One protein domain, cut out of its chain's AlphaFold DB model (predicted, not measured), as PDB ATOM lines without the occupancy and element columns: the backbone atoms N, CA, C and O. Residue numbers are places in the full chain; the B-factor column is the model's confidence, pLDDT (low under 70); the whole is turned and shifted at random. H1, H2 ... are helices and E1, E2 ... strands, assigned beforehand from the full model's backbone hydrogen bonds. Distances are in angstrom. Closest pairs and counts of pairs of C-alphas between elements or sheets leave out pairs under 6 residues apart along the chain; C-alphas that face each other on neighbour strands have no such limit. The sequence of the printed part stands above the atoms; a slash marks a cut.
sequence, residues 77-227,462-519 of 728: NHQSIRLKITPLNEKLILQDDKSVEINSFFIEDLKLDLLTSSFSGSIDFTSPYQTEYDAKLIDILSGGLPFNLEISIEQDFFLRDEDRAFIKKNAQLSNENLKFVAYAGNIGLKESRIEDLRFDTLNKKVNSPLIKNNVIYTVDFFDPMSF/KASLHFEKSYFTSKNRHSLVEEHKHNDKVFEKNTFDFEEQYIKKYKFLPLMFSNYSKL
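What this domain is: This is residues 77 to 227 and 462 to 519 of the 728 residues of an uncharacterized protein of Francisella salina (UniProt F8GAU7). Two twisted sheets lie face to face as a sandwich with their strands crossed: a six-stranded sheet, E7 E8 E4 E3 E9 E10, and a four-stranded one, E2 E1 E5 E6. H1 and H5 are on opposite faces of the smaller sheet, and the length of the whole is drawn out by H2 at one end and by the loop of residues 196 to 212 at the other. The printed part has 209 residues, with five named helices and ten named strands in the order E1 E2 E3 E4 H1 E5 H2 E6 E7 E8 H3 E9 H4 H5 E10; both sheets are antiparallel throughout, and the class is mixed, helices and strands. It is compact, with a radius of gyration of the C-alphas of 18.9 A, yet elongated in outline, spanning 67 by 43 by 29 A.

Where its parts are: The larger sheet holds E7, residues 190 to 195; E8, residues 213 to 222, 28.4 A long; E4, residues 119 to 129, 30.1 A; E3, residues 107 to 115, 23.5 A; E9, residues 462 to 469, 23.3 A; and E10, residues 513 to 519, 18.8 A. The smaller sheet holds E2, residues 100 to 102; E1, residues 77 to 87, 33.5 A; E5, residues 147 to 157, 32.2 A; and E6, residues 177 to 184, 22.2 A. The helices are H1, residues 136 to 142; H2, residues 161 to 169, 12.3 A; H3, residues 224 to 227; H4, residues 471 to 474; and H5, residues 496 to 506, 15.5 A. E1 begins at C-alpha 77, (24.839, 136.196, 89.155); H2 begins at C-alpha 161, (38.707, 141.933, 90.074); E10 ends at C-alpha 519, (34.836, 115.854, 90.585).

How they stand to each other: The larger sheet is twisted, with E7 and E10 as its edge strands. E8 and E4 are antiparallel at 165 degrees, with N 217 and O 125 2.6 A apart, within hydrogen-bond range. The hairpin E3 and E4 has N 113 and O 120 at 2.6 A, and E3 and E9 have N 114 and O 463 at 2.6 A. The other sheet, also twisted, has E2 and E6 as edge strands; N 80 and O 154 of E1 and E5 are 2.6 A apart, and N 182 and O 149 of E6 and E5 are 2.7 A apart. The parts of the two sheets that face each other are 9.8 A centre to centre, with the strands of the one at 86 degrees to those of the other. E6 and E8 come closest at Ala 184 and Phe 221, whose C-alphas are 4.8 A apart. H1 has a height of 8.5 A over the smaller sheet and runs across the strands, over E1 at 68 degrees on the local plane; only just E1 alone, since 2 of its 7 C-alphas fall on E5. H5 is on the opposite face, at a height of 5.8 A, beside the strands and over none of them; its closest C-alphas to E2 are Phe 496 and Glu 101, 6.6 A. H3 only grazes both sheets, H4 only grazes the larger one, and H2 is on neither. In H1, H2 and H5 every O i to N i+4 pair is within hydrogen-bond range; H3 and H4 are too short for such a pair.

The domain as a whole: The two C-alphas farthest apart are those of Glu 162 and Val 206, 68.3 A. Residues 160 to 165, of which 161 to 165 belong to H2, and residues 168 to 173 stand free. Residues 228 to 461 are not printed, and C-alphas 227 and 462 are 19.1 A apart across this cut. The links E1 to E2, E7 to E8 and H4 to H5 are long. The mean pLDDT of the printed part is 76.6; 65 residues are under 70, among them residues 186 to 214 and 471 to 492.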
ATOM      1  N   ASN A  77      25.799 135.112  89.442       69.69
ATOM      2  CA  ASN A  77      24.839 136.196  89.155       69.69
ATOM      3  C   ASN A  77      23.719 135.732  88.215       69.69
ATOM      4  O   ASN A  77      22.557 136.072  88.437       69.69
ATOM      5  N   HIS A  78      24.176 134.921  87.325       77.94
ATOM      6  CA  HIS A  78      23.206 134.509  86.288       77.94
ATOM      7  C   HIS A  78      23.540 133.090  85.812       77.94
ATOM      8  O   HIS A  78      24.708 132.714  85.695       77.94
ATOM      9  N   GLN A  79      22.325 132.338  85.600       84.19
ATOM     10  CA  GLN A  79      22.532 130.978  85.063       84.19
ATOM     11  C   GLN A  79      21.428 130.653  84.050       84.19
ATOM     12  O   GLN A  79      20.251 130.939  84.275       84.19
ATOM     13  N   SER A  80      21.950 130.107  82.941       89.38
ATOM     14  CA  SER A  80      20.978 129.743  81.896       89.38
ATOM     15  C   SER A  80      21.368 128.391  81.284       89.38
ATOM     16  O   SER A  80      22.537 128.137  80.985       89.38
ATOM     17  N   ILE A  81      20.332 127.555  81.221       93.50
ATOM     18  CA  ILE A  81      20.528 126.289  80.483       93.50
ATOM     19  C   ILE A  81      19.568 126.242  79.290       93.50
ATOM     20  O   ILE A  81      18.354 126.401  79.438       93.50
ATOM     21  N   ARG A  82      20.184 126.081  78.105       95.31
ATOM     22  CA  ARG A  82      19.360 126.086  76.883       95.31
ATOM     23  C   ARG A  82      19.556 124.774  76.114       95.31
ATOM     24  O   ARG A  82      20.644 124.196  76.101       95.31
ATOM     25  N   LEU A  83      18.381 124.391  75.493       96.12
ATOM     26  CA  LEU A  83      18.410 123.119  74.741       96.12
ATOM     27  C   LEU A  83      17.833 123.351  73.339       96.12
ATOM     28  O   LEU A  83      16.739 123.898  73.182       96.12
ATOM     29  N   LYS A  84      18.684 122.972  72.394       96.56
ATOM     30  CA  LYS A  84      18.176 122.966  71.007       96.56
ATOM     31  C   LYS A  84      18.149 121.529  70.461       96.56
ATOM     32  O   LYS A  84      19.151 120.813  70.493       96.56
ATOM     33  N   ILE A  85      16.957 121.164  69.872       94.06
ATOM     34  CA  ILE A  85      16.786 119.788  69.354       94.06
ATOM     35  C   ILE A  85      16.619 119.864  67.832       94.06
ATOM     36  O   ILE A  85      15.694 120.499  67.321       94.06
ATOM     37  N   THR A  86      17.531 119.148  67.199       95.12
ATOM     38  CA  THR A  86      17.497 119.202  65.728       95.12
ATOM     39  C   THR A  86      17.421 117.775  65.160       95.12
ATOM     40  O   THR A  86      18.264 116.927  65.454       95.12
ATOM     41  N   PRO A  87      16.372 117.521  64.327       92.81
ATOM     42  CA  PRO A  87      16.287 116.166  63.759       92.81
ATOM     43  C   PRO A  87      17.300 115.956  62.625       92.81
ATOM     44  O   PRO A  87      17.744 116.915  61.987       92.81
ATOM     45  N   LEU A  88      17.595 114.599  62.534       91.81
ATOM     46  CA  LEU A  88      18.443 114.206  61.386       91.81
ATOM     47  C   LEU A  88      17.582 113.505  60.329       91.81
ATOM     48  O   LEU A  88      16.570 112.875  60.647       91.81
ATOM     49  N   ASN A  89      18.056 113.697  59.058       92.50
ATOM     50  CA  ASN A  89      17.325 112.916  58.031       92.50
ATOM     51  C   ASN A  89      17.982 111.546  57.834       92.50
ATOM     52  O   ASN A  89      18.826 111.130  58.629       92.50
ATOM     53  N   GLU A  90      17.539 110.752  56.841       89.88
ATOM     54  CA  GLU A  90      18.016 109.358  56.658       89.88
ATOM     55  C   GLU A  90      19.493 109.339  56.254       89.88
ATOM     56  O   GLU A  90      20.164 108.321  56.433       89.88
ATOM     57  N   LYS A  91      19.931 110.506  55.785       92.12
ATOM     58  CA  LYS A  91      21.365 110.556  55.410       92.12
ATOM     59  C   LYS A  91      22.201 111.162  56.539       92.12
ATOM     60  O   LYS A  91      23.358 111.532  56.325       92.12
ATOM     61  N   LEU A  92      21.529 111.318  57.730       91.88
ATOM     62  CA  LEU A  92      22.180 111.825  58.951       91.88
ATOM     63  C   LEU A  92      22.637 113.275  58.769       91.88
ATOM     64  O   LEU A  92      23.695 113.669  59.267       91.88
ATOM     65  N   ILE A  93      21.892 114.016  57.984       94.00
ATOM     66  CA  ILE A  93      22.151 115.465  57.851       94.00
ATOM     67  C   ILE A  93      21.179 116.246  58.745       94.00
ATOM     68  O   ILE A  93      19.986 115.942  58.816       94.00
ATOM     69  N   LEU A  94      21.733 117.319  59.389       94.31
ATOM     70  CA  LEU A  94      20.900 118.096  60.329       94.31
ATOM     71  C   LEU A  94      19.867 118.937  59.565       94.31
ATOM     72  O   LEU A  94      20.170 119.530  58.527       94.31
ATOM     73  N   GLN A  95      18.681 118.912  60.139       94.44
ATOM     74  CA  GLN A  95      17.604 119.732  59.520       94.44
ATOM     75  C   GLN A  95      17.276 120.917  60.436       94.44
ATOM     76  O   GLN A  95      16.305 120.885  61.194       94.44
ATOM     77  N   ASP A  96      18.073 122.003  60.331       92.88
ATOM     78  CA  ASP A  96      18.003 123.144  61.280       92.88
ATOM     79  C   ASP A  96      16.635 123.831  61.199       92.88
ATOM     80  O   ASP A  96      16.174 124.395  62.193       92.88
ATOM     81  N   ASP A  97      16.044 123.814  60.065       90.56
ATOM     82  CA  ASP A  97      14.736 124.491  59.913       90.56
ATOM     83  C   ASP A  97      13.642 123.779  60.719       90.56
ATOM     84  O   ASP A  97      12.604 124.379  61.007       90.56
ATOM     85  N   LYS A  98      13.934 122.546  61.140       90.56
ATOM     86  CA  LYS A  98      12.905 121.794  61.907       90.56
ATOM     87  C   LYS A  98      13.298 121.713  63.383       90.56
ATOM     88  O   LYS A  98      12.753 120.893  64.126       90.56
ATOM     89  N   SER A  99      14.136 122.585  63.831       92.12
ATOM     90  CA  SER A  99      14.659 122.468  65.205       92.12
ATOM     91  C   SER A  99      13.680 123.088  66.206       92.12
ATOM     92  O   SER A  99      12.837 123.911  65.844       92.12
ATOM     93  N   VAL A 100      13.830 122.577  67.422       89.94
ATOM     94  CA  VAL A 100      12.988 123.095  68.519       89.94
ATOM     95  C   VAL A 100      13.920 123.589  69.635       89.94
ATOM     96  O   VAL A 100      14.930 122.957  69.955       89.94
ATOM     97  N   GLU A 101      13.496 124.751  70.138       92.50
ATOM     98  CA  GLU A 101      14.315 125.314  71.237       92.50
ATOM     99  C   GLU A 101      13.543 125.252  72.561       92.50
ATOM    100  O   GLU A 101      12.339 125.509  72.611       92.50
ATOM    101  N   ILE A 102      14.363 124.958  73.571       89.56
ATOM    102  CA  ILE A 102      13.779 124.910  74.925       89.56
ATOM    103  C   ILE A 102      14.659 125.764  75.846       89.56
ATOM    104  O   ILE A 102      15.849 125.493  76.030       89.56
ATOM    105  N   ASN A 103      13.999 126.790  76.431       89.88
ATOM    106  CA  ASN A 103      14.825 127.690  77.269       89.88
ATOM    107  C   ASN A 103      14.815 127.229  78.729       89.88
ATOM    108  O   ASN A 103      14.292 126.160  79.050       89.88
ATOM    109  N   SER A 104      15.456 128.023  79.592       88.25
ATOM    110  CA  SER A 104      15.751 127.594  80.975       88.25
ATOM    111  C   SER A 104      14.471 127.428  81.798       88.25
ATOM    112  O   SER A 104      14.442 126.628  82.735       88.25
ATOM    113  N   PHE A 105      13.456 128.121  81.429       81.75
ATOM    114  CA  PHE A 105      12.212 128.069  82.230       81.75
ATOM    115  C   PHE A 105      11.543 126.698  82.113       81.75
ATOM    116  O   PHE A 105      10.746 126.328  82.979       81.75
ATOM    117  N   PHE A 106      11.916 126.005  81.018       84.19
ATOM    118  CA  PHE A 106      11.158 124.755  80.774       84.19
ATOM    119  C   PHE A 106      12.057 123.546  81.033       84.19
ATOM    120  O   PHE A 106      11.603 122.405  80.921       84.19
ATOM    121  N   ILE A 107      13.252 123.831  81.474       88.88
ATOM    122  CA  ILE A 107      14.139 122.701  81.816       88.88
ATOM    123  C   ILE A 107      13.976 122.376  83.308       88.88
ATOM    124  O   ILE A 107      14.035 123.259  84.167       88.88
ATOM    125  N   GLU A 108      13.852 121.042  83.578       88.25
ATOM    126  CA  GLU A 108      13.589 120.644  84.989       88.25
ATOM    127  C   GLU A 108      14.868 120.078  85.614       88.25
ATOM    128  O   GLU A 108      15.176 120.390  86.766       88.25
ATOM    129  N   ASP A 109      15.548 119.302  84.845       92.94
ATOM    130  CA  ASP A 109      16.715 118.604  85.402       92.94
ATOM    131  C   ASP A 109      17.704 118.290  84.270       92.94
ATOM    132  O   ASP A 109      17.307 117.942  83.155       92.94
ATOM    133  N   LEU A 110      19.011 118.521  84.593       96.44
ATOM    134  CA  LEU A 110      20.067 118.113  83.653       96.44
ATOM    135  C   LEU A 110      21.175 117.386  84.424       96.44
ATOM    136  O   LEU A 110      21.742 117.916  85.382       96.44
ATOM    137  N   LYS A 111      21.398 116.155  83.915       97.81
ATOM    138  CA  LYS A 111      22.510 115.382  84.495       97.81
ATOM    139  C   LYS A 111      23.557 115.107  83.415       97.81
ATOM    140  O   LYS A 111      23.243 114.622  82.326       97.81
ATOM    141  N   LEU A 112      24.845 115.398  83.836       98.06
ATOM    142  CA  LEU A 112      25.931 115.178  82.866       98.06
ATOM    143  C   LEU A 112      27.030 114.344  83.529       98.06
ATOM    144  O   LEU A 112      27.443 114.613  84.660       98.06
ATOM    145  N   ASP A 113      27.430 113.370  82.740       97.69
ATOM    146  CA  ASP A 113      28.605 112.576  83.167       97.69
ATOM    147  C   ASP A 113      29.729 112.768  82.138       97.69
ATOM    148  O   ASP A 113      29.623 112.343  80.986       97.69
ATOM    149  N   LEU A 114      30.740 113.409  82.629       97.38
ATOM    150  CA  LEU A 114      31.846 113.736  81.714       97.38
ATOM    151  C   LEU A 114      33.048 112.829  82.010       97.38
ATOM    152  O   LEU A 114      33.518 112.744  83.147       97.38
ATOM    153  N   LEU A 115      33.454 112.213  80.901       94.88
ATOM    154  CA  LEU A 115      34.633 111.320  81.030       94.88
ATOM    155  C   LEU A 115      35.743 111.796  80.089       94.88
ATOM    156  O   LEU A 115      35.522 112.655  79.232       94.88
ATOM    157  N   THR A 116      36.936 111.239  80.346       93.38
ATOM    158  CA  THR A 116      38.052 111.618  79.437       93.38
ATOM    159  C   THR A 116      37.788 111.109  78.020       93.38
ATOM    160  O   THR A 116      38.226 111.737  77.053       93.38
ATOM    161  N   SER A 117      37.036 110.045  77.876       93.50
ATOM    162  CA  SER A 117      36.882 109.425  76.538       93.50
ATOM    163  C   SER A 117      35.517 109.758  75.936       93.50
ATOM    164  O   SER A 117      35.312 109.563  74.736       93.50
ATOM    165  N   SER A 118      34.632 110.301  76.755       94.62
ATOM    166  CA  SER A 118      33.263 110.519  76.240       94.62
ATOM    167  C   SER A 118      32.440 111.279  77.281       94.62
ATOM    168  O   SER A 118      32.980 111.762  78.279       94.62
ATOM    169  N   PHE A 119      31.134 111.543  76.882       96.31
ATOM    170  CA  PHE A 119      30.200 112.086  77.894       96.31
ATOM    171  C   PHE A 119      28.784 111.596  77.597       96.31
ATOM    172  O   PHE A 119      28.483 111.162  76.483       96.31
ATOM    173  N   SER A 120      27.997 111.546  78.656       95.88
ATOM    174  CA  SER A 120      26.580 111.147  78.548       95.88
ATOM    175  C   SER A 120      25.765 111.823  79.649       95.88
ATOM    176  O   SER A 120      26.319 112.465  80.544       95.88
ATOM    177  N   GLY A 121      24.427 111.672  79.482       95.81
ATOM    178  CA  GLY A 121      23.594 112.327  80.508       95.81
ATOM    179  C   GLY A 121      22.109 112.199  80.168       95.81
ATOM    180  O   GLY A 121      21.716 111.383  79.331       95.81
ATOM    181  N   SER A 122      21.300 112.945  81.022       95.12
ATOM    182  CA  SER A 122      19.844 113.007  80.769       95.12
ATOM    183  C   SER A 122      19.318 114.421  81.044       95.12
ATOM    184  O   SER A 122      19.897 115.175  81.828       95.12
ATOM    185  N   ILE A 123      18.311 114.746  80.237       93.81
ATOM    186  CA  ILE A 123      17.712 116.077  80.461       93.81
ATOM    187  C   ILE A 123      16.187 115.922  80.520       93.81
ATOM    188  O   ILE A 123      15.591 115.162  79.754       93.81
ATOM    189  N   ASP A 124      15.650 116.555  81.555       91.31
ATOM    190  CA  ASP A 124      14.177 116.609  81.690       91.31
ATOM    191  C   ASP A 124      13.667 118.024  81.383       91.31
ATOM    192  O   ASP A 124      14.235 119.020  81.835       91.31
ATOM    193  N   PHE A 125      12.627 118.038  80.562       87.00
ATOM    194  CA  PHE A 125      12.054 119.378  80.331       87.00
ATOM    195  C   PHE A 125      10.552 119.261  80.076       87.00
ATOM    196  O   PHE A 125      10.041 118.180  79.776       87.00
ATOM    197  N   THR A 126       9.925 120.380  80.319       80.38
ATOM    198  CA  THR A 126       8.467 120.414  80.127       80.38
ATOM    199  C   THR A 126       8.131 121.234  78.872       80.38
ATOM    200  O   THR A 126       8.717 122.289  78.624       80.38
ATOM    201  N   SER A 127       7.261 120.582  78.162       76.00
ATOM    202  CA  SER A 127       6.777 121.310  76.971       76.00
ATOM    203  C   SER A 127       5.273 121.066  76.791       76.00
ATOM    204  O   SER A 127       4.747 120.014  77.163       76.00
ATOM    205  N   PRO A 128       4.474 122.151  76.403       66.44
ATOM    206  CA  PRO A 128       3.021 121.976  76.268       66.44
ATOM    207  C   PRO A 128       2.673 120.846  75.280       66.44
ATOM    208  O   PRO A 128       3.374 120.637  74.287       66.44
ATOM    209  N   TYR A 129       1.591 119.890  75.750       59.25
ATOM    210  CA  TYR A 129       0.992 118.778  74.981       59.25
ATOM    211  C   TYR A 129       0.057 119.300  73.881       59.25
ATOM    212  O   TYR A 129      -0.728 120.227  74.097       59.25
ATOM    213  N   GLN A 130       0.468 119.207  72.692       60.72
ATOM    214  CA  GLN A 130       0.201 119.816  71.373       60.72
ATOM    215  C   GLN A 130      -1.172 119.396  70.840       60.72
ATOM    216  O   GLN A 130      -1.351 118.287  70.332       60.72
ATOM    217  N   THR A 131      -2.287 119.979  71.278       50.81
ATOM    218  CA  THR A 131      -3.439 119.901  70.334       50.81
ATOM    219  C   THR A 131      -3.673 121.270  69.698       50.81
ATOM    220  O   THR A 131      -4.127 121.342  68.553       50.81
ATOM    221  N   GLU A 132      -2.687 122.456  69.975       45.03
ATOM    222  CA  GLU A 132      -2.909 123.799  69.381       45.03
ATOM    223  C   GLU A 132      -1.577 124.388  68.916       45.03
ATOM    224  O   GLU A 132      -1.561 125.424  68.248       45.03
ATOM    225  N   TYR A 133      -0.282 123.642  68.946       54.31
ATOM    226  CA  TYR A 133       1.066 124.119  68.581       54.31
ATOM    227  C   TYR A 133       1.664 123.190  67.520       54.31
ATOM    228  O   TYR A 133       1.104 122.134  67.213       54.31
ATOM    229  N   ASP A 134       2.723 123.817  66.609       60.62
ATOM    230  CA  ASP A 134       3.560 123.101  65.619       60.62
ATOM    231  C   ASP A 134       4.044 121.750  66.178       60.62
ATOM    232  O   ASP A 134       4.505 121.657  67.318       60.62
ATOM    233  N   ALA A 135       3.490 120.580  65.641       70.62
ATOM    234  CA  ALA A 135       3.766 119.169  66.005       70.62
ATOM    235  C   ALA A 135       5.256 118.846  65.837       70.62
ATOM    236  O   ALA A 135       5.635 117.676  65.749       70.62
ATOM    237  N   LYS A 136       6.170 119.880  65.866       79.69
ATOM    238  CA  LYS A 136       7.571 119.635  65.458       79.69
ATOM    239  C   LYS A 136       8.286 118.737  66.471       79.69
ATOM    240  O   LYS A 136       8.987 117.806  66.071       79.69
ATOM    241  N   LEU A 137       8.068 119.010  67.822       81.81
ATOM    242  CA  LEU A 137       8.804 118.221  68.837       81.81
ATOM    243  C   LEU A 137       8.323 116.766  68.855       81.81
ATOM    244  O   LEU A 137       9.149 115.851  68.900       81.81
ATOM    245  N   ILE A 138       7.013 116.597  68.793       78.62
ATOM    246  CA  ILE A 138       6.508 115.205  68.804       78.62
ATOM    247  C   ILE A 138       6.931 114.493  67.513       78.62
ATOM    248  O   ILE A 138       7.256 113.304  67.546       78.62
ATOM    249  N   ASP A 139       6.979 115.235  66.444       81.12
ATOM    250  CA  ASP A 139       7.411 114.593  65.176       81.12
ATOM    251  C   ASP A 139       8.872 114.139  65.278       81.12
ATOM    252  O   ASP A 139       9.214 113.065  64.778       81.12
ATOM    253  N   ILE A 140       9.643 115.000  65.931       85.81
ATOM    254  CA  ILE A 140      11.064 114.610  66.055       85.81
ATOM    255  C   ILE A 140      11.184 113.377  66.955       85.81
ATOM    256  O   ILE A 140      11.874 112.421  66.595       85.81
ATOM    257  N   LEU A 141      10.402 113.438  68.083       81.81
ATOM    258  CA  LEU A 141      10.589 112.367  69.084       81.81
ATOM    259  C   LEU A 141       9.948 111.062  68.606       81.81
ATOM    260  O   LEU A 141      10.421 109.979  68.960       81.81
ATOM    261  N   SER A 142       8.863 111.141  67.699       76.81
ATOM    262  CA  SER A 142       8.157 109.905  67.275       76.81
ATOM    263  C   SER A 142       8.668 109.462  65.903       76.81
ATOM    264  O   SER A 142       8.245 108.422  65.395       76.81
ATOM    265  N   GLY A 143       9.587 110.202  65.343       72.94
ATOM    266  CA  GLY A 143      10.020 110.018  63.937       72.94
ATOM    267  C   GLY A 143      10.950 108.805  63.808       72.94
ATOM    268  O   GLY A 143      11.096 108.267  62.709       72.94
ATOM    269  N   GLY A 144      11.382 108.186  64.872       76.25
ATOM    270  CA  GLY A 144      12.180 106.943  64.805       76.25
ATOM    271  C   GLY A 144      13.618 107.234  64.343       76.25
ATOM    272  O   GLY A 144      14.453 106.327  64.348       76.25
ATOM    273  N   LEU A 145      13.949 108.504  63.946       85.56
ATOM    274  CA  LEU A 145      15.326 108.833  63.536       85.56
ATOM    275  C   LEU A 145      16.059 109.530  64.688       85.56
ATOM    276  O   LEU A 145      15.433 110.086  65.594       85.56
ATOM    277  N   PRO A 146      17.398 109.409  64.673       90.00
ATOM    278  CA  PRO A 146      18.155 110.114  65.714       90.00
ATOM    279  C   PRO A 146      18.041 111.640  65.575       90.00
ATOM    280  O   PRO A 146      17.710 112.152  64.502       90.00
ATOM    281  N   PHE A 147      18.338 112.310  66.664       92.44
ATOM    282  CA  PHE A 147      18.325 113.787  66.577       92.44
ATOM    283  C   PHE A 147      19.447 114.341  67.464       92.44
ATOM    284  O   PHE A 147      19.943 113.659  68.363       92.44
ATOM    285  N   ASN A 148      19.809 115.561  67.160       95.12
ATOM    286  CA  ASN A 148      20.925 116.236  67.845       95.12
ATOM    287  C   ASN A 148      20.414 117.126  68.991       95.12
ATOM    288  O   ASN A 148      19.361 117.757  68.887       95.12
ATOM    289  N   LEU A 149      21.168 117.050  70.078       96.00
ATOM    290  CA  LEU A 149      20.879 117.950  71.216       96.00
ATOM    291  C   LEU A 149      22.060 118.904  71.411       96.00
ATOM    292  O   LEU A 149      23.202 118.478  71.597       96.00
ATOM    293  N   GLU A 150      21.772 120.181  71.230       97.69
ATOM    294  CA  GLU A 150      22.778 121.186  71.639       97.69
ATOM    295  C   GLU A 150      22.417 121.796  73.001       97.69
ATOM    296  O   GLU A 150      21.426 122.516  73.136       97.69
ATOM    297  N   ILE A 151      23.268 121.451  73.981       97.88
ATOM    298  CA  ILE A 151      22.993 121.898  75.358       97.88
ATOM    299  C   ILE A 151      24.008 122.990  75.716       97.88
ATOM    300  O   ILE A 151      25.223 122.780  75.659       97.88
ATOM    301  N   SER A 152      23.438 124.145  76.105       97.00
ATOM    302  CA  SER A 152      24.330 125.266  76.463       97.00
ATOM    303  C   SER A 152      24.059 125.688  77.912       97.00
ATOM    304  O   SER A 152      22.910 125.871  78.321       97.00
ATOM    305  N   ILE A 153      25.215 125.710  78.642       94.81
ATOM    306  CA  ILE A 153      25.117 126.183  80.034       94.81
ATOM    307  C   ILE A 153      25.913 127.491  80.154       94.81
ATOM    308  O   ILE A 153      27.119 127.533  79.899       94.81
ATOM    309  N   GLU A 154      25.161 128.499  80.548       91.31
ATOM    310  CA  GLU A 154      25.827 129.801  80.735       91.31
ATOM    311  C   GLU A 154      25.663 130.266  82.187       91.31
ATOM    312  O   GLU A 154      24.559 130.274  82.736       91.31
ATOM    313  N   GLN A 155      26.901 130.580  82.719       86.38
ATOM    314  CA  GLN A 155      26.859 131.078  84.102       86.38
ATOM    315  C   GLN A 155      27.732 132.328  84.226       86.38
ATOM    316  O   GLN A 155      28.809 132.416  83.632       86.38
ATOM    317  N   ASP A 156      27.135 133.259  84.972       80.19
ATOM    318  CA  ASP A 156      27.902 134.480  85.278       80.19
ATOM    319  C   ASP A 156      28.263 134.478  86.774       80.19
ATOM    320  O   ASP A 156      27.390 134.473  87.643       80.19
ATOM    321  N   PHE A 157      29.650 134.512  86.945       77.94
ATOM    322  CA  PHE A 157      30.101 134.387  88.349       77.94
ATOM    323  C   PHE A 157      30.350 135.783  88.937       77.94
ATOM    324  O   PHE A 157      30.713 136.719  88.221       77.94
ATOM    325  N   PHE A 158      30.033 135.942  90.247       73.69
ATOM    326  CA  PHE A 158      30.461 137.141  90.978       73.69
ATOM    327  C   PHE A 158      31.904 136.974  91.471       73.69
ATOM    328  O   PHE A 158      32.171 136.254  92.435       73.69
ATOM    329  N   LEU A 159      32.849 137.645  90.678       71.12
ATOM    330  CA  LEU A 159      34.260 137.397  91.052       71.12
ATOM    331  C   LEU A 159      34.931 138.720  91.428       71.12
ATOM    332  O   LEU A 159      34.532 139.790  90.962       71.12
ATOM    333  N   ARG A 160      35.857 138.638  92.354       75.50
ATOM    334  CA  ARG A 160      36.695 139.830  92.631       75.50
ATOM    335  C   ARG A 160      37.553 140.187  91.412       75.50
ATOM    336  O   ARG A 160      37.767 139.364  90.519       75.50
ATOM    337  N   ASP A 161      37.983 141.446  91.273       78.44
ATOM    338  CA  ASP A 161      38.707 141.933  90.074       78.44
ATOM    339  C   ASP A 161      39.931 141.053  89.778       78.44
ATOM    340  O   ASP A 161      40.189 140.736  88.616       78.44
ATOM    341  N   GLU A 162      40.611 140.649  90.815       77.06
ATOM    342  CA  GLU A 162      41.823 139.832  90.577       77.06
ATOM    343  C   GLU A 162      41.455 138.444  90.038       77.06
ATOM    344  O   GLU A 162      42.158 137.918  89.173       77.06
ATOM    345  N   ASP A 163      40.399 137.836  90.541       77.69
ATOM    346  CA  ASP A 163      39.930 136.531  90.026       77.69
ATOM    347  C   ASP A 163      39.377 136.664  88.598       77.69
ATOM    348  O   ASP A 163      39.587 135.772  87.775       77.69
ATOM    349  N   ARG A 164      38.784 137.802  88.329       78.56
ATOM    350  CA  ARG A 164      38.248 138.017  86.964       78.56
ATOM    351  C   ARG A 164      39.398 138.133  85.957       78.56
ATOM    352  O   ARG A 164      39.293 137.610  84.845       78.56
ATOM    353  N   ALA A 165      40.429 138.862  86.353       80.75
ATOM    354  CA  ALA A 165      41.593 138.994  85.453       80.75
ATOM    355  C   ALA A 165      42.225 137.620  85.183       80.75
ATOM    356  O   ALA A 165      42.648 137.351  84.056       80.75
ATOM    357  N   PHE A 166      42.263 136.753  86.241       79.88
ATOM    358  CA  PHE A 166      42.791 135.391  86.041       79.88
ATOM    359  C   PHE A 166      41.935 134.603  85.043       79.88
ATOM    360  O   PHE A 166      42.480 133.970  84.136       79.88
ATOM    361  N   ILE A 167      40.639 134.659  85.188       75.81
ATOM    362  CA  ILE A 167      39.750 133.873  84.296       75.81
ATOM    363  C   ILE A 167      39.862 134.408  82.865       75.81
ATOM    364  O   ILE A 167      39.890 133.619  81.917       75.81
ATOM    365  N   LYS A 168      39.981 135.746  82.738       78.50
ATOM    366  CA  LYS A 168      40.086 136.313  81.369       78.50
ATOM    367  C   LYS A 168      41.403 135.889  80.713       78.50
ATOM    368  O   LYS A 168      41.416 135.573  79.521       78.50
ATOM    369  N   LYS A 169      42.428 135.842  81.494       80.31
ATOM    370  CA  LYS A 169      43.741 135.427  80.952       80.31
ATOM    371  C   LYS A 169      43.761 133.925  80.634       80.31
ATOM    372  O   LYS A 169      44.483 133.500  79.731       80.31
ATOM    373  N   ASN A 170      42.801 133.187  81.339       77.00
ATOM    374  CA  ASN A 170      42.800 131.723  81.120       77.00
ATOM    375  C   ASN A 170      41.426 131.261  80.619       77.00
ATOM    376  O   ASN A 170      40.871 130.282  81.121       77.00
ATOM    377  N   ALA A 171      40.933 131.987  79.715       70.31
ATOM    378  CA  ALA A 171      39.549 131.817  79.207       70.31
ATOM    379  C   ALA A 171      39.235 130.336  78.968       70.31
ATOM    380  O   ALA A 171      38.084 129.921  79.120       70.31
ATOM    381  N   GLN A 172      40.236 129.603  78.604       71.50
ATOM    382  CA  GLN A 172      39.984 128.170  78.309       71.50
ATOM    383  C   GLN A 172      39.597 127.396  79.572       71.50
ATOM    384  O   GLN A 172      39.041 126.299  79.475       71.50
ATOM    385  N   LEU A 173      39.807 127.953  80.703       76.69
ATOM    386  CA  LEU A 173      39.500 127.260  81.973       76.69
ATOM    387  C   LEU A 173      38.174 127.742  82.559       76.69
ATOM    388  O   LEU A 173      37.729 127.227  83.586       76.69
ATOM    389  N   SER A 174      37.510 128.581  81.822       82.75
ATOM    390  CA  SER A 174      36.275 129.178  82.372       82.75
ATOM    391  C   SER A 174      35.092 128.215  82.194       82.75
ATOM    392  O   SER A 174      34.986 127.511  81.188       82.75
ATOM    393  N   ASN A 175      34.302 128.228  83.269       88.56
ATOM    394  CA  ASN A 175      33.061 127.418  83.188       88.56
ATOM    395  C   ASN A 175      31.845 128.317  82.948       88.56
ATOM    396  O   ASN A 175      30.718 127.938  83.271       88.56
ATOM    397  N   GLU A 176      32.116 129.465  82.356       87.31
ATOM    398  CA  GLU A 176      31.013 130.433  82.154       87.31
ATOM    399  C   GLU A 176      30.144 130.010  80.966       87.31
ATOM    400  O   GLU A 176      28.934 130.246  80.978       87.31
ATOM    401  N   ASN A 177      30.855 129.325  80.060       90.69
ATOM    402  CA  ASN A 177      30.067 128.864  78.895       90.69
ATOM    403  C   ASN A 177      30.450 127.422  78.551       90.69
ATOM    404  O   ASN A 177      31.583 127.138  78.156       90.69
ATOM    405  N   LEU A 178      29.498 126.584  78.786       94.31
ATOM    406  CA  LEU A 178      29.712 125.182  78.371       94.31
ATOM    407  C   LEU A 178      28.689 124.778  77.307       94.31
ATOM    408  O   LEU A 178      27.505 125.112  77.400       94.31
ATOM    409  N   LYS A 179      29.334 124.134  76.323       95.69
ATOM    410  CA  LYS A 179      28.428 123.680  75.244       95.69
ATOM    411  C   LYS A 179      28.702 122.201  74.938       95.69
ATOM    412  O   LYS A 179      29.853 121.774  74.828       95.69
ATOM    413  N   PHE A 180      27.522 121.490  74.777       97.19
ATOM    414  CA  PHE A 180      27.662 120.052  74.465       97.19
ATOM    415  C   PHE A 180      26.769 119.713  73.266       97.19
ATOM    416  O   PHE A 180      25.616 120.139  73.185       97.19
ATOM    417  N   VAL A 181      27.440 118.965  72.392       96.19
ATOM    418  CA  VAL A 181      26.642 118.437  71.260       96.19
ATOM    419  C   VAL A 181      26.472 116.920  71.445       96.19
ATOM    420  O   VAL A 181      27.437 116.155  71.375       96.19
ATOM    421  N   ALA A 182      25.186 116.581  71.665       95.81
ATOM    422  CA  ALA A 182      24.891 115.156  71.952       95.81
ATOM    423  C   ALA A 182      23.790 114.640  71.022       95.81
ATOM    424  O   ALA A 182      23.249 115.387  70.202       95.81
ATOM    425  N   TYR A 183      23.673 113.309  71.094       93.75
ATOM    426  CA  TYR A 183      22.638 112.715  70.218       93.75
ATOM    427  C   TYR A 183      21.745 111.772  71.028       93.75
ATOM    428  O   TYR A 183      22.171 111.189  72.029       93.75
ATOM    429  N   ALA A 184      20.542 111.725  70.529       90.12
ATOM    430  CA  ALA A 184      19.541 110.845  71.177       90.12
ATOM    431  C   ALA A 184      18.611 110.267  70.104       90.12
ATOM    432  O   ALA A 184      18.671 110.652  68.934       90.12
ATOM    433  N   GLY A 185      17.944 109.171  70.523       80.88
ATOM    434  CA  GLY A 185      16.993 108.603  69.528       80.88
ATOM    435  C   GLY A 185      17.253 107.110  69.331       80.88
ATOM    436  O   GLY A 185      18.042 106.491  70.049       80.88
ATOM    437  N   ASN A 186      16.268 106.124  68.777       65.50
ATOM    438  CA  ASN A 186      16.224 104.742  68.261       65.50
ATOM    439  C   ASN A 186      16.523 103.725  69.362       65.50
ATOM    440  O   ASN A 186      15.849 102.695  69.441       65.50
ATOM    441  N   ILE A 187      17.126 103.945  70.645       53.72
ATOM    442  CA  ILE A 187      17.432 102.910  71.648       53.72
ATOM    443  C   ILE A 187      17.714 103.606  72.980       53.72
ATOM    444  O   ILE A 187      17.846 102.939  74.010       53.72
ATOM    445  N   GLY A 188      16.999 104.745  73.371       51.25
ATOM    446  CA  GLY A 188      17.121 105.318  74.735       51.25
ATOM    447  C   GLY A 188      15.760 105.831  75.220       51.25
ATOM    448  O   GLY A 188      14.857 106.105  74.428       51.25
ATOM    449  N   LEU A 189      15.208 104.876  76.144       46.09
ATOM    450  CA  LEU A 189      13.944 105.104  76.877       46.09
ATOM    451  C   LEU A 189      13.476 106.561  76.736       46.09
ATOM    452  O   LEU A 189      14.221 107.503  77.018       46.09
ATOM    453  N   LYS A 190      12.441 106.793  75.862       54.44
ATOM    454  CA  LYS A 190      11.657 108.055  75.831       54.44
ATOM    455  C   LYS A 190      10.507 107.991  76.840       54.44
ATOM    456  O   LYS A 190       9.764 107.010  76.904       54.44
ATOM    457  N   GLU A 191      10.849 108.333  78.023       55.25
ATOM    458  CA  GLU A 191       9.584 108.322  78.821       55.25
ATOM    459  C   GLU A 191       8.892 109.683  78.733       55.25
ATOM    460  O   GLU A 191       9.538 110.732  78.707       55.25
ATOM    461  N   SER A 192       7.672 109.644  78.203       55.28
ATOM    462  CA  SER A 192       6.844 110.869  78.303       55.28
ATOM    463  C   SER A 192       5.726 110.666  79.331       55.28
ATOM    464  O   SER A 192       5.111 109.600  79.406       55.28
ATOM    465  N   ARG A 193       5.876 111.491  80.351       52.47
ATOM    466  CA  ARG A 193       4.763 111.429  81.329       52.47
ATOM    467  C   ARG A 193       3.887 112.686  81.214       52.47
ATOM    468  O   ARG A 193       4.386 113.811  81.155       52.47
ATOM    469  N   ILE A 194       2.548 112.484  81.036       52.88
ATOM    470  CA  ILE A 194       1.605 113.624  80.949       52.88
ATOM    471  C   ILE A 194       1.137 113.996  82.360       52.88
ATOM    472  O   ILE A 194       0.685 113.147  83.131       52.88
ATOM    473  N   GLU A 195       1.559 115.316  82.815       46.47
ATOM    474  CA  GLU A 195       1.083 115.807  84.130       46.47
ATOM    475  C   GLU A 195      -0.252 116.544  83.985       46.47
ATOM    476  O   GLU A 195      -0.486 117.260  83.009       46.47
ATOM    477  N   ASP A 196      -1.418 115.867  84.570       43.78
ATOM    478  CA  ASP A 196      -2.668 116.602  84.882       43.78
ATOM    479  C   ASP A 196      -3.560 116.699  83.640       43.78
ATOM    480  O   ASP A 196      -3.483 117.661  82.871       43.78
ATOM    481  N   LEU A 197      -4.118 115.587  83.303       45.34
ATOM    482  CA  LEU A 197      -5.098 115.527  82.193       45.34
ATOM    483  C   LEU A 197      -6.329 116.384  82.509       45.34
ATOM    484  O   LEU A 197      -6.919 116.281  83.587       45.34
ATOM    485  N   ARG A 198      -6.420 117.568  81.802       48.28
ATOM    486  CA  ARG A 198      -7.659 118.342  82.073       48.28
ATOM    487  C   ARG A 198      -8.561 118.319  80.835       48.28
ATOM    488  O   ARG A 198      -8.095 118.419  79.699       48.28
ATOM    489  N   PHE A 199      -9.762 117.849  80.999       52.03
ATOM    490  CA  PHE A 199     -10.768 117.819  79.915       52.03
ATOM    491  C   PHE A 199     -11.700 119.032  80.051       52.03
ATOM    492  O   PHE A 199     -11.896 119.568  81.143       52.03
ATOM    493  N   ASP A 200     -11.815 119.804  78.894       47.34
ATOM    494  CA  ASP A 200     -12.784 120.928  78.876       47.34
ATOM    495  C   ASP A 200     -14.159 120.488  79.400       47.34
ATOM    496  O   ASP A 200     -14.816 119.617  78.826       47.34
ATOM    497  N   THR A 201     -14.380 120.658  80.682       50.59
ATOM    498  CA  THR A 201     -15.691 120.277  81.269       50.59
ATOM    499  C   THR A 201     -16.689 121.423  81.091       50.59
ATOM    500  O   THR A 201     -17.861 121.279  81.447       50.59
ATOM    501  N   LEU A 202     -16.248 122.624  80.423       50.19
ATOM    502  CA  LEU A 202     -17.156 123.788  80.328       50.19
ATOM    503  C   LEU A 202     -18.077 123.664  79.112       50.19
ATOM    504  O   LEU A 202     -19.201 124.169  79.141       50.19
ATOM    505  N   ASN A 203     -17.877 122.551  78.211       48.84
ATOM    506  CA  ASN A 203     -18.822 122.450  77.069       48.84
ATOM    507  C   ASN A 203     -19.504 121.082  77.067       48.84
ATOM    508  O   ASN A 203     -20.305 120.795  76.176       48.84
ATOM    509  N   LYS A 204     -19.849 120.385  78.304       47.25
ATOM    510  CA  LYS A 204     -20.691 119.181  78.496       47.25
ATOM    511  C   LYS A 204     -20.867 118.409  77.188       47.25
ATOM    512  O   LYS A 204     -21.975 117.990  76.849       47.25
ATOM    513  N   LYS A 205     -19.942 118.418  76.185       47.62
ATOM    514  CA  LYS A 205     -20.116 117.507  75.029       47.62
ATOM    515  C   LYS A 205     -19.244 116.261  75.227       47.62
ATOM    516  O   LYS A 205     -18.189 116.313  75.862       47.62
ATOM    517  N   VAL A 206     -19.747 115.021  75.208       45.25
ATOM    518  CA  VAL A 206     -19.332 113.608  75.323       45.25
ATOM    519  C   VAL A 206     -18.185 113.336  74.340       45.25
ATOM    520  O   VAL A 206     -17.303 112.528  74.637       45.25
ATOM    521  N   ASN A 207     -17.313 114.567  73.890       46.38
ATOM    522  CA  ASN A 207     -16.099 114.459  73.055       46.38
ATOM    523  C   ASN A 207     -15.326 115.779  73.105       46.38
ATOM    524  O   ASN A 207     -15.247 116.506  72.114       46.38
ATOM    525  N   SER A 208     -15.105 116.303  74.288       44.78
ATOM    526  CA  SER A 208     -14.385 117.595  74.352       44.78
ATOM    527  C   SER A 208     -12.874 117.365  74.182       44.78
ATOM    528  O   SER A 208     -12.318 116.385  74.682       44.78
ATOM    529  N   PRO A 209     -12.183 118.030  73.070       50.00
ATOM    530  CA  PRO A 209     -10.746 117.900  72.786       50.00
ATOM    531  C   PRO A 209      -9.889 118.243  74.016       50.00
ATOM    532  O   PRO A 209     -10.335 118.955  74.920       50.00
ATOM    533  N   LEU A 210      -8.967 117.391  74.353       47.78
ATOM    534  CA  LEU A 210      -7.953 117.610  75.409       47.78
ATOM    535  C   LEU A 210      -7.424 119.050  75.370       47.78
ATOM    536  O   LEU A 210      -7.132 119.594  74.303       47.78
ATOM    537  N   ILE A 211      -7.772 119.902  76.480       49.91
ATOM    538  CA  ILE A 211      -7.298 121.303  76.552       49.91
ATOM    539  C   ILE A 211      -6.073 121.349  77.475       49.91
ATOM    540  O   ILE A 211      -6.024 120.680  78.510       49.91
ATOM    541  N   LYS A 212      -4.728 121.435  76.925       54.31
ATOM    542  CA  LYS A 212      -3.480 122.040  77.451       54.31
ATOM    543  C   LYS A 212      -2.844 121.122  78.500       54.31
ATOM    544  O   LYS A 212      -3.294 121.048  79.645       54.31
ATOM    545  N   ASN A 213      -2.005 120.111  77.910       58.00
ATOM    546  CA  ASN A 213      -1.240 119.344  78.935       58.00
ATOM    547  C   ASN A 213       0.267 119.565  78.742       58.00
ATOM    548  O   ASN A 213       0.748 119.750  77.623       58.00
ATOM    549  N   ASN A 214       0.861 120.012  79.853       64.69
ATOM    550  CA  ASN A 214       2.345 119.952  79.832       64.69
ATOM    551  C   ASN A 214       2.843 118.506  79.972       64.69
ATOM    552  O   ASN A 214       2.253 117.694  80.686       64.69
ATOM    553  N   VAL A 215       3.718 118.260  79.022       72.12
ATOM    554  CA  VAL A 215       4.304 116.908  79.082       72.12
ATOM    555  C   VAL A 215       5.763 117.043  79.541       72.12
ATOM    556  O   VAL A 215       6.481 117.959  79.132       72.12
ATOM    557  N   ILE A 216       6.070 116.252  80.503       78.62
ATOM    558  CA  ILE A 216       7.494 116.206  80.893       78.62
ATOM    559  C   ILE A 216       8.213 115.143  80.048       78.62
ATOM    560  O   ILE A 216       7.788 113.988  79.976       78.62
ATOM    561  N   TYR A 217       9.253 115.693  79.426       83.06
ATOM    562  CA  TYR A 217      10.044 114.791  78.569       83.06
ATOM    563  C   TYR A 217      11.382 114.500  79.256       83.06
ATOM    564  O   TYR A 217      12.020 115.392  79.821       83.06
ATOM    565  N   THR A 218      11.703 113.123  79.198       88.12
ATOM    566  CA  THR A 218      13.050 112.738  79.668       88.12
ATOM    567  C   THR A 218      13.832 112.118  78.500       88.12
ATOM    568  O   THR A 218      13.408 111.129  77.900       88.12
ATOM    569  N   VAL A 219      15.027 112.802  78.318       89.06
ATOM    570  CA  VAL A 219      15.799 112.317  77.153       89.06
ATOM    571  C   VAL A 219      17.209 111.957  77.640       89.06
ATOM    572  O   VAL A 219      17.924 112.786  78.207       89.06
ATOM    573  N   ASP A 220      17.527 110.646  77.376       91.50
ATOM    574  CA  ASP A 220      18.946 110.279  77.597       91.50
ATOM    575  C   ASP A 220      19.770 110.545  76.328       91.50
ATOM    576  O   ASP A 220      19.315 110.304  75.208       91.50
ATOM    577  N   PHE A 221      20.985 111.046  76.611       93.56
ATOM    578  CA  PHE A 221      21.766 111.378  75.405       93.56
ATOM    579  C   PHE A 221      23.218 110.954  75.614       93.56
ATOM    580  O   PHE A 221      23.651 110.704  76.740       93.56
ATOM    581  N   PHE A 222      23.881 110.809  74.447       94.06
ATOM    582  CA  PHE A 222      25.289 110.373  74.476       94.06
ATOM    583  C   PHE A 222      26.105 111.235  73.510       94.06
ATOM    584  O   PHE A 222      25.558 111.874  72.608       94.06
ATOM    585  N   ASP A 223      27.456 111.218  73.767       96.06
ATOM    586  CA  ASP A 223      28.308 111.876  72.749       96.06
ATOM    587  C   ASP A 223      28.225 111.133  71.406       96.06
ATOM    588  O   ASP A 223      27.747 109.999  71.337       96.06
ATOM    589  N   PRO A 224      28.690 111.814  70.274       95.31
ATOM    590  CA  PRO A 224      28.470 111.299  68.912       95.31
ATOM    591  C   PRO A 224      29.051 109.892  68.731       95.31
ATOM    592  O   PRO A 224      28.369 109.019  68.187       95.31
ATOM    593  N   MET A 225      30.323 109.653  69.130       95.25
ATOM    594  CA  MET A 225      30.914 108.307  68.914       95.25
ATOM    595  C   MET A 225      30.141 107.233  69.673       95.25
ATOM    596  O   MET A 225      29.792 106.206  69.089       95.25
ATOM    597  N   SER A 226      29.819 107.460  70.997       92.50
ATOM    598  CA  SER A 226      29.091 106.433  71.784       92.50
ATOM    599  C   SER A 226      27.698 106.174  71.201       92.50
ATOM    600  O   SER A 226      27.273 105.019  71.123       92.50
ATOM    601  N   PHE A 227      27.049 107.214  70.711       92.56
ATOM    602  CA  PHE A 227      25.658 107.037  70.231       92.56
ATOM    603  C   PHE A 227      25.647 106.272  68.908       92.56
ATOM    604  O   PHE A 227      24.952 105.260  68.794       92.56
ATOM    605  N   LYS A 462      37.303 112.825  85.585       94.56
ATOM    606  CA  LYS A 462      35.847 112.598  85.457       94.56
ATOM    607  C   LYS A 462      35.097 113.662  86.267       94.56
ATOM    608  O   LYS A 462      35.581 114.142  87.294       94.56
ATOM    609  N   ALA A 463      33.892 114.053  85.642       96.62
ATOM    610  CA  ALA A 463      33.019 114.976  86.400       96.62
ATOM    611  C   ALA A 463      31.548 114.586  86.202       96.62
ATOM    612  O   ALA A 463      31.140 114.157  85.120       96.62
ATOM    613  N   SER A 464      30.870 114.608  87.345       97.62
ATOM    614  CA  SER A 464      29.395 114.454  87.275       97.62
ATOM    615  C   SER A 464      28.710 115.763  87.690       97.62
ATOM    616  O   SER A 464      28.934 116.281  88.786       97.62
ATOM    617  N   LEU A 465      27.902 116.227  86.717       97.31
ATOM    618  CA  LEU A 465      27.209 117.505  87.004       97.31
ATOM    619  C   LEU A 465      25.693 117.291  87.038       97.31
ATOM    620  O   LEU A 465      25.129 116.572  86.212       97.31
ATOM    621  N   HIS A 466      25.134 117.982  88.031       96.12
ATOM    622  CA  HIS A 466      23.666 117.835  88.161       96.12
ATOM    623  C   HIS A 466      23.044 119.222  88.384       96.12
ATOM    624  O   HIS A 466      23.373 119.923  89.345       96.12
ATOM    625  N   PHE A 467      22.204 119.564  87.440       93.38
ATOM    626  CA  PHE A 467      21.444 120.827  87.571       93.38
ATOM    627  C   PHE A 467      19.950 120.531  87.756       93.38
ATOM    628  O   PHE A 467      19.290 119.992  86.865       93.38
ATOM    629  N   GLU A 468      19.523 120.912  88.945       90.25
ATOM    630  CA  GLU A 468      18.095 120.654  89.238       90.25
ATOM    631  C   GLU A 468      17.353 121.983  89.454       90.25
ATOM    632  O   GLU A 468      17.845 122.886  90.134       90.25
ATOM    633  N   LYS A 469      16.140 121.905  88.814       84.44
ATOM    634  CA  LYS A 469      15.361 123.160  88.966       84.44
ATOM    635  C   LYS A 469      15.019 123.404  90.443       84.44
ATOM    636  O   LYS A 469      14.649 122.483  91.174       84.44
ATOM    637  N   SER A 470      15.304 124.642  90.928       70.31
ATOM    638  CA  SER A 470      15.082 124.962  92.348       70.31
ATOM    639  C   SER A 470      13.593 124.914  92.714       70.31
ATOM    640  O   SER A 470      12.720 125.098  91.862       70.31
ATOM    641  N   TYR A 471      13.279 124.360  93.939       53.22
ATOM    642  CA  TYR A 471      11.961 124.117  94.551       53.22
ATOM    643  C   TYR A 471      11.082 125.381  94.484       53.22
ATOM    644  O   TYR A 471       9.877 125.282  94.240       53.22
ATOM    645  N   PHE A 472      11.639 126.649  94.476       49.84
ATOM    646  CA  PHE A 472      10.815 127.880  94.468       49.84
ATOM    647  C   PHE A 472      10.304 128.174  93.056       49.84
ATOM    648  O   PHE A 472       9.207 128.716  92.903       49.84
ATOM    649  N   THR A 473      10.945 127.600  92.112       51.09
ATOM    650  CA  THR A 473      10.475 127.754  90.715       51.09
ATOM    651  C   THR A 473       9.666 126.528  90.282       51.09
ATOM    652  O   THR A 473       8.946 126.588  89.284       51.09
ATOM    653  N   SER A 474       9.721 125.314  91.037       48.59
ATOM    654  CA  SER A 474       9.108 124.032  90.618       48.59
ATOM    655  C   SER A 474       7.667 123.927  91.117       48.59
ATOM    656  O   SER A 474       6.835 123.303  90.454       48.59
ATOM    657  N   LYS A 475       7.108 124.629  92.294       39.78
ATOM    658  CA  LYS A 475       5.753 124.440  92.876       39.78
ATOM    659  C   LYS A 475       4.813 125.544  92.397       39.78
ATOM    660  O   LYS A 475       3.612 125.305  92.256       39.78
ATOM    661  N   ASN A 476       5.311 126.613  91.631       41.75
ATOM    662  CA  ASN A 476       4.434 127.674  91.086       41.75
ATOM    663  C   ASN A 476       4.880 128.039  89.668       41.75
ATOM    664  O   ASN A 476       6.062 128.262  89.405       41.75
ATOM    665  N   ARG A 477       4.686 127.116  88.662       47.38
ATOM    666  CA  ARG A 477       5.024 127.630  87.313       47.38
ATOM    667  C   ARG A 477       5.146 129.159  87.310       47.38
ATOM    668  O   ARG A 477       4.361 129.863  87.946       47.38
ATOM    669  N   HIS A 478       6.418 129.595  87.267       48.22
ATOM    670  CA  HIS A 478       6.583 131.063  87.169       48.22
ATOM    671  C   HIS A 478       5.426 131.708  86.394       48.22
ATOM    672  O   HIS A 478       4.995 131.205  85.353       48.22
ATOM    673  N   SER A 479       4.453 132.352  87.008       47.12
ATOM    674  CA  SER A 479       3.349 133.120  86.398       47.12
ATOM    675  C   SER A 479       3.749 133.703  85.036       47.12
ATOM    676  O   SER A 479       2.889 133.902  84.177       47.12
ATOM    677  N   LEU A 480       5.132 133.760  84.747       47.47
ATOM    678  CA  LEU A 480       5.631 134.403  83.511       47.47
ATOM    679  C   LEU A 480       5.613 133.413  82.344       47.47
ATOM    680  O   LEU A 480       5.693 133.828  81.186       47.47
ATOM    681  N   VAL A 481       5.354 132.096  82.681       49.22
ATOM    682  CA  VAL A 481       5.363 131.054  81.634       49.22
ATOM    683  C   VAL A 481       3.924 130.611  81.345       49.22
ATOM    684  O   VAL A 481       3.704 129.719  80.522       49.22
ATOM    685  N   GLU A 482       2.902 131.359  82.161       51.84
ATOM    686  CA  GLU A 482       1.494 131.038  81.829       51.84
ATOM    687  C   GLU A 482       1.075 131.719  80.519       51.84
ATOM    688  O   GLU A 482       1.502 132.833  80.211       51.84
ATOM    689  N   GLU A 483       0.741 130.850  79.497       51.16
ATOM    690  CA  GLU A 483       0.319 131.208  78.124       51.16
ATOM    691  C   GLU A 483      -0.741 132.315  78.140       51.16
ATOM    692  O   GLU A 483      -1.651 132.319  78.971       51.16
ATOM    693  N   HIS A 484      -0.351 133.539  77.533       48.25
ATOM    694  CA  HIS A 484      -1.412 134.558  77.355       48.25
ATOM    695  C   HIS A 484      -1.868 134.576  75.892       48.25
ATOM    696  O   HIS A 484      -1.070 134.391  74.970       48.25
ATOM    697  N   LYS A 485      -3.144 134.183  75.630       45.88
ATOM    698  CA  LYS A 485      -3.706 134.428  74.275       45.88
ATOM    699  C   LYS A 485      -4.011 135.917  74.077       45.88
ATOM    700  O   LYS A 485      -4.597 136.571  74.943       45.88
ATOM    701  N   HIS A 486      -3.066 136.525  73.285       42.34
ATOM    702  CA  HIS A 486      -3.486 137.880  72.855       42.34
ATOM    703  C   HIS A 486      -3.957 137.851  71.394       42.34
ATOM    704  O   HIS A 486      -3.240 137.398  70.499       42.34
ATOM    705  N   ASN A 487      -5.251 138.075  71.125       38.00
ATOM    706  CA  ASN A 487      -5.849 138.194  69.778       38.00
ATOM    707  C   ASN A 487      -5.753 136.882  69.000       38.00
ATOM    708  O   ASN A 487      -5.330 136.863  67.844       38.00
ATOM    709  N   ASP A 488      -5.851 135.556  69.603       48.38
ATOM    710  CA  ASP A 488      -5.961 134.231  68.945       48.38
ATOM    711  C   ASP A 488      -4.592 133.764  68.444       48.38
ATOM    712  O   ASP A 488      -4.505 132.786  67.698       48.38
ATOM    713  N   LYS A 489      -3.429 134.528  68.778       48.00
ATOM    714  CA  LYS A 489      -2.076 134.058  68.407       48.00
ATOM    715  C   LYS A 489      -1.310 133.618  69.662       48.00
ATOM    716  O   LYS A 489      -1.332 134.292  70.694       48.00
ATOM    717  N   VAL A 490      -0.987 132.319  69.687       56.59
ATOM    718  CA  VAL A 490      -0.230 131.721  70.805       56.59
ATOM    719  C   VAL A 490       1.250 132.107  70.666       56.59
ATOM    720  O   VAL A 490       1.849 131.978  69.596       56.59
ATOM    721  N   PHE A 491       1.843 132.891  71.634       58.81
ATOM    722  CA  PHE A 491       3.283 133.236  71.629       58.81
ATOM    723  C   PHE A 491       4.097 132.092  72.246       58.81
ATOM    724  O   PHE A 491       3.787 131.601  73.335       58.81
ATOM    725  N   GLU A 492       5.011 131.489  71.319       64.75
ATOM    726  CA  GLU A 492       5.833 130.365  71.833       64.75
ATOM    727  C   GLU A 492       6.843 130.872  72.870       64.75
ATOM    728  O   GLU A 492       7.716 131.687  72.568       64.75
ATOM    729  N   LYS A 493       6.660 130.661  74.060       74.44
ATOM    730  CA  LYS A 493       7.508 131.215  75.141       74.44
ATOM    731  C   LYS A 493       8.646 130.251  75.478       74.44
ATOM    732  O   LYS A 493       9.454 130.532  76.367       74.44
ATOM    733  N   ASN A 494       8.691 129.126  74.682       73.88
ATOM    734  CA  ASN A 494       9.777 128.159  74.980       73.88
ATOM    735  C   ASN A 494      11.033 128.478  74.165       73.88
ATOM    736  O   ASN A 494      12.041 127.780  74.290       73.88
ATOM    737  N   THR A 495      11.143 129.614  73.454       84.38
ATOM    738  CA  THR A 495      12.298 129.884  72.570       84.38
ATOM    739  C   THR A 495      13.361 130.681  73.337       84.38
ATOM    740  O   THR A 495      13.081 131.273  74.382       84.38
ATOM    741  N   PHE A 496      14.611 130.636  72.739       89.12
ATOM    742  CA  PHE A 496      15.723 131.416  73.335       89.12
ATOM    743  C   PHE A 496      15.422 132.911  73.273       89.12
ATOM    744  O   PHE A 496      15.839 133.656  74.163       89.12
ATOM    745  N   ASP A 497      14.751 133.366  72.264       87.81
ATOM    746  CA  ASP A 497      14.448 134.806  72.101       87.81
ATOM    747  C   ASP A 497      13.599 135.331  73.268       87.81
ATOM    748  O   ASP A 497      13.834 136.445  73.740       87.81
ATOM    749  N   PHE A 498      12.690 134.464  73.625       83.69
ATOM    750  CA  PHE A 498      11.860 134.906  74.773       83.69
ATOM    751  C   PHE A 498      12.740 135.134  76.009       83.69
ATOM    752  O   PHE A 498      12.591 136.155  76.685       83.69
ATOM    753  N   GLU A 499      13.536 134.162  76.349       83.12
ATOM    754  CA  GLU A 499      14.412 134.319  77.533       83.12
ATOM    755  C   GLU A 499      15.297 135.565  77.397       83.12
ATOM    756  O   GLU A 499      15.466 136.304  78.370       83.12
ATOM    757  N   GLU A 500      15.839 135.811  76.196       86.56
ATOM    758  CA  GLU A 500      16.708 136.993  76.004       86.56
ATOM    759  C   GLU A 500      15.930 138.295  76.207       86.56
ATOM    760  O   GLU A 500      16.460 139.237  76.800       86.56
ATOM    761  N   GLN A 501      14.780 138.380  75.619       83.06
ATOM    762  CA  GLN A 501      13.947 139.583  75.823       83.06
ATOM    763  C   GLN A 501      13.605 139.781  77.306       83.06
ATOM    764  O   GLN A 501      13.590 140.918  77.784       83.06
ATOM    765  N   TYR A 502      13.388 138.681  77.928       77.31
ATOM    766  CA  TYR A 502      13.077 138.797  79.367       77.31
ATOM    767  C   TYR A 502      14.295 139.336  80.133       77.31
ATOM    768  O   TYR A 502      14.143 140.211  80.989       77.31
ATOM    769  N   ILE A 503      15.431 138.828  79.826       76.62
ATOM    770  CA  ILE A 503      16.650 139.297  80.517       76.62
ATOM    771  C   ILE A 503      16.875 140.779  80.208       76.62
ATOM    772  O   ILE A 503      17.250 141.542  81.101       76.62
ATOM    773  N   LYS A 504      16.672 141.071  78.958       81.38
ATOM    774  CA  LYS A 504      16.867 142.488  78.578       81.38
ATOM    775  C   LYS A 504      15.875 143.407  79.305       81.38
ATOM    776  O   LYS A 504      16.264 144.483  79.764       81.38
ATOM    777  N   LYS A 505      14.654 142.981  79.372       76.56
ATOM    778  CA  LYS A 505      13.600 143.829  79.987       76.56
ATOM    779  C   LYS A 505      13.794 143.923  81.506       76.56
ATOM    780  O   LYS A 505      13.676 145.012  82.071       76.56
ATOM    781  N   TYR A 506      14.265 142.865  82.099       67.00
ATOM    782  CA  TYR A 506      14.193 142.891  83.583       67.00
ATOM    783  C   TYR A 506      15.608 142.857  84.160       67.00
ATOM    784  O   TYR A 506      15.780 142.981  85.376       67.00
ATOM    785  N   LYS A 507      16.604 142.817  83.194       65.94
ATOM    786  CA  LYS A 507      18.040 142.870  83.550       65.94
ATOM    787  C   LYS A 507      18.402 141.804  84.584       65.94
ATOM    788  O   LYS A 507      19.379 141.957  85.318       65.94
ATOM    789  N   PHE A 508      17.407 140.851  84.800       61.50
ATOM    790  CA  PHE A 508      17.729 139.842  85.828       61.50
ATOM    791  C   PHE A 508      17.047 138.521  85.453       61.50
ATOM    792  O   PHE A 508      15.928 138.504  84.936       61.50
ATOM    793  N   LEU A 509      17.788 137.316  85.539       62.88
ATOM    794  CA  LEU A 509      17.156 135.978  85.523       62.88
ATOM    795  C   LEU A 509      17.399 135.277  86.866       62.88
ATOM    796  O   LEU A 509      18.533 135.183  87.341       62.88
ATOM    797  N   PRO A 510      16.266 134.936  87.540       61.81
ATOM    798  CA  PRO A 510      16.513 134.256  88.822       61.81
ATOM    799  C   PRO A 510      17.312 132.960  88.638       61.81
ATOM    800  O   PRO A 510      17.335 132.379  87.550       61.81
ATOM    801  N   LEU A 511      18.251 132.770  89.612       66.50
ATOM    802  CA  LEU A 511      18.933 131.456  89.591       66.50
ATOM    803  C   LEU A 511      17.912 130.312  89.677       66.50
ATOM    804  O   LEU A 511      17.251 130.121  90.701       66.50
ATOM    805  N   MET A 512      17.803 129.611  88.522       74.94
ATOM    806  CA  MET A 512      16.674 128.654  88.398       74.94
ATOM    807  C   MET A 512      17.142 127.244  88.770       74.94
ATOM    808  O   MET A 512      16.316 126.386  89.087       74.94
ATOM    809  N   PHE A 513      18.500 127.126  88.912       83.12
ATOM    810  CA  PHE A 513      18.914 125.714  89.063       83.12
ATOM    811  C   PHE A 513      19.875 125.600  90.249       83.12
ATOM    812  O   PHE A 513      20.705 126.480  90.487       83.12
ATOM    813  N   SER A 514      19.565 124.545  91.027       83.19
ATOM    814  CA  SER A 514      20.617 124.146  91.974       83.19
ATOM    815  C   SER A 514      21.652 123.236  91.293       83.19
ATOM    816  O   SER A 514      21.312 122.401  90.452       83.19
ATOM    817  N   ASN A 515      22.937 123.532  91.662       85.88
ATOM    818  CA  ASN A 515      24.011 122.767  90.996       85.88
ATOM    819  C   ASN A 515      24.737 121.865  92.007       85.88
ATOM    820  O   ASN A 515      25.075 122.292  93.114       85.88
ATOM    821  N   TYR A 516      24.932 120.704  91.507       89.56
ATOM    822  CA  TYR A 516      25.755 119.764  92.290       89.56
ATOM    823  C   TYR A 516      26.780 119.104  91.362       89.56
ATOM    824  O   TYR A 516      26.464 118.703  90.239       89.56
ATOM    825  N   SER A 517      28.060 119.151  91.933       93.69
ATOM    826  CA  SER A 517      29.069 118.506  91.075       93.69
ATOM    827  C   SER A 517      29.932 117.544  91.897       93.69
ATOM    828  O   SER A 517      30.159 117.751  93.090       93.69
ATOM    829  N   LYS A 518      30.261 116.510  91.227       96.38
ATOM    830  CA  LYS A 518      31.246 115.560  91.774       96.38
ATOM    831  C   LYS A 518      32.444 115.467  90.822       96.38
ATOM    832  O   LYS A 518      32.302 115.125  89.646       96.38
ATOM    833  N   LEU A 519      33.633 115.784  91.435       95.50
ATOM    834  CA  LEU A 519      34.836 115.854  90.585       95.50
ATOM    835  C   LEU A 519      35.835 114.787  91.040       95.50
ATOM    836  O   LEU A 519      36.097 114.624  92.233       95.50
TER     837      LEU A 519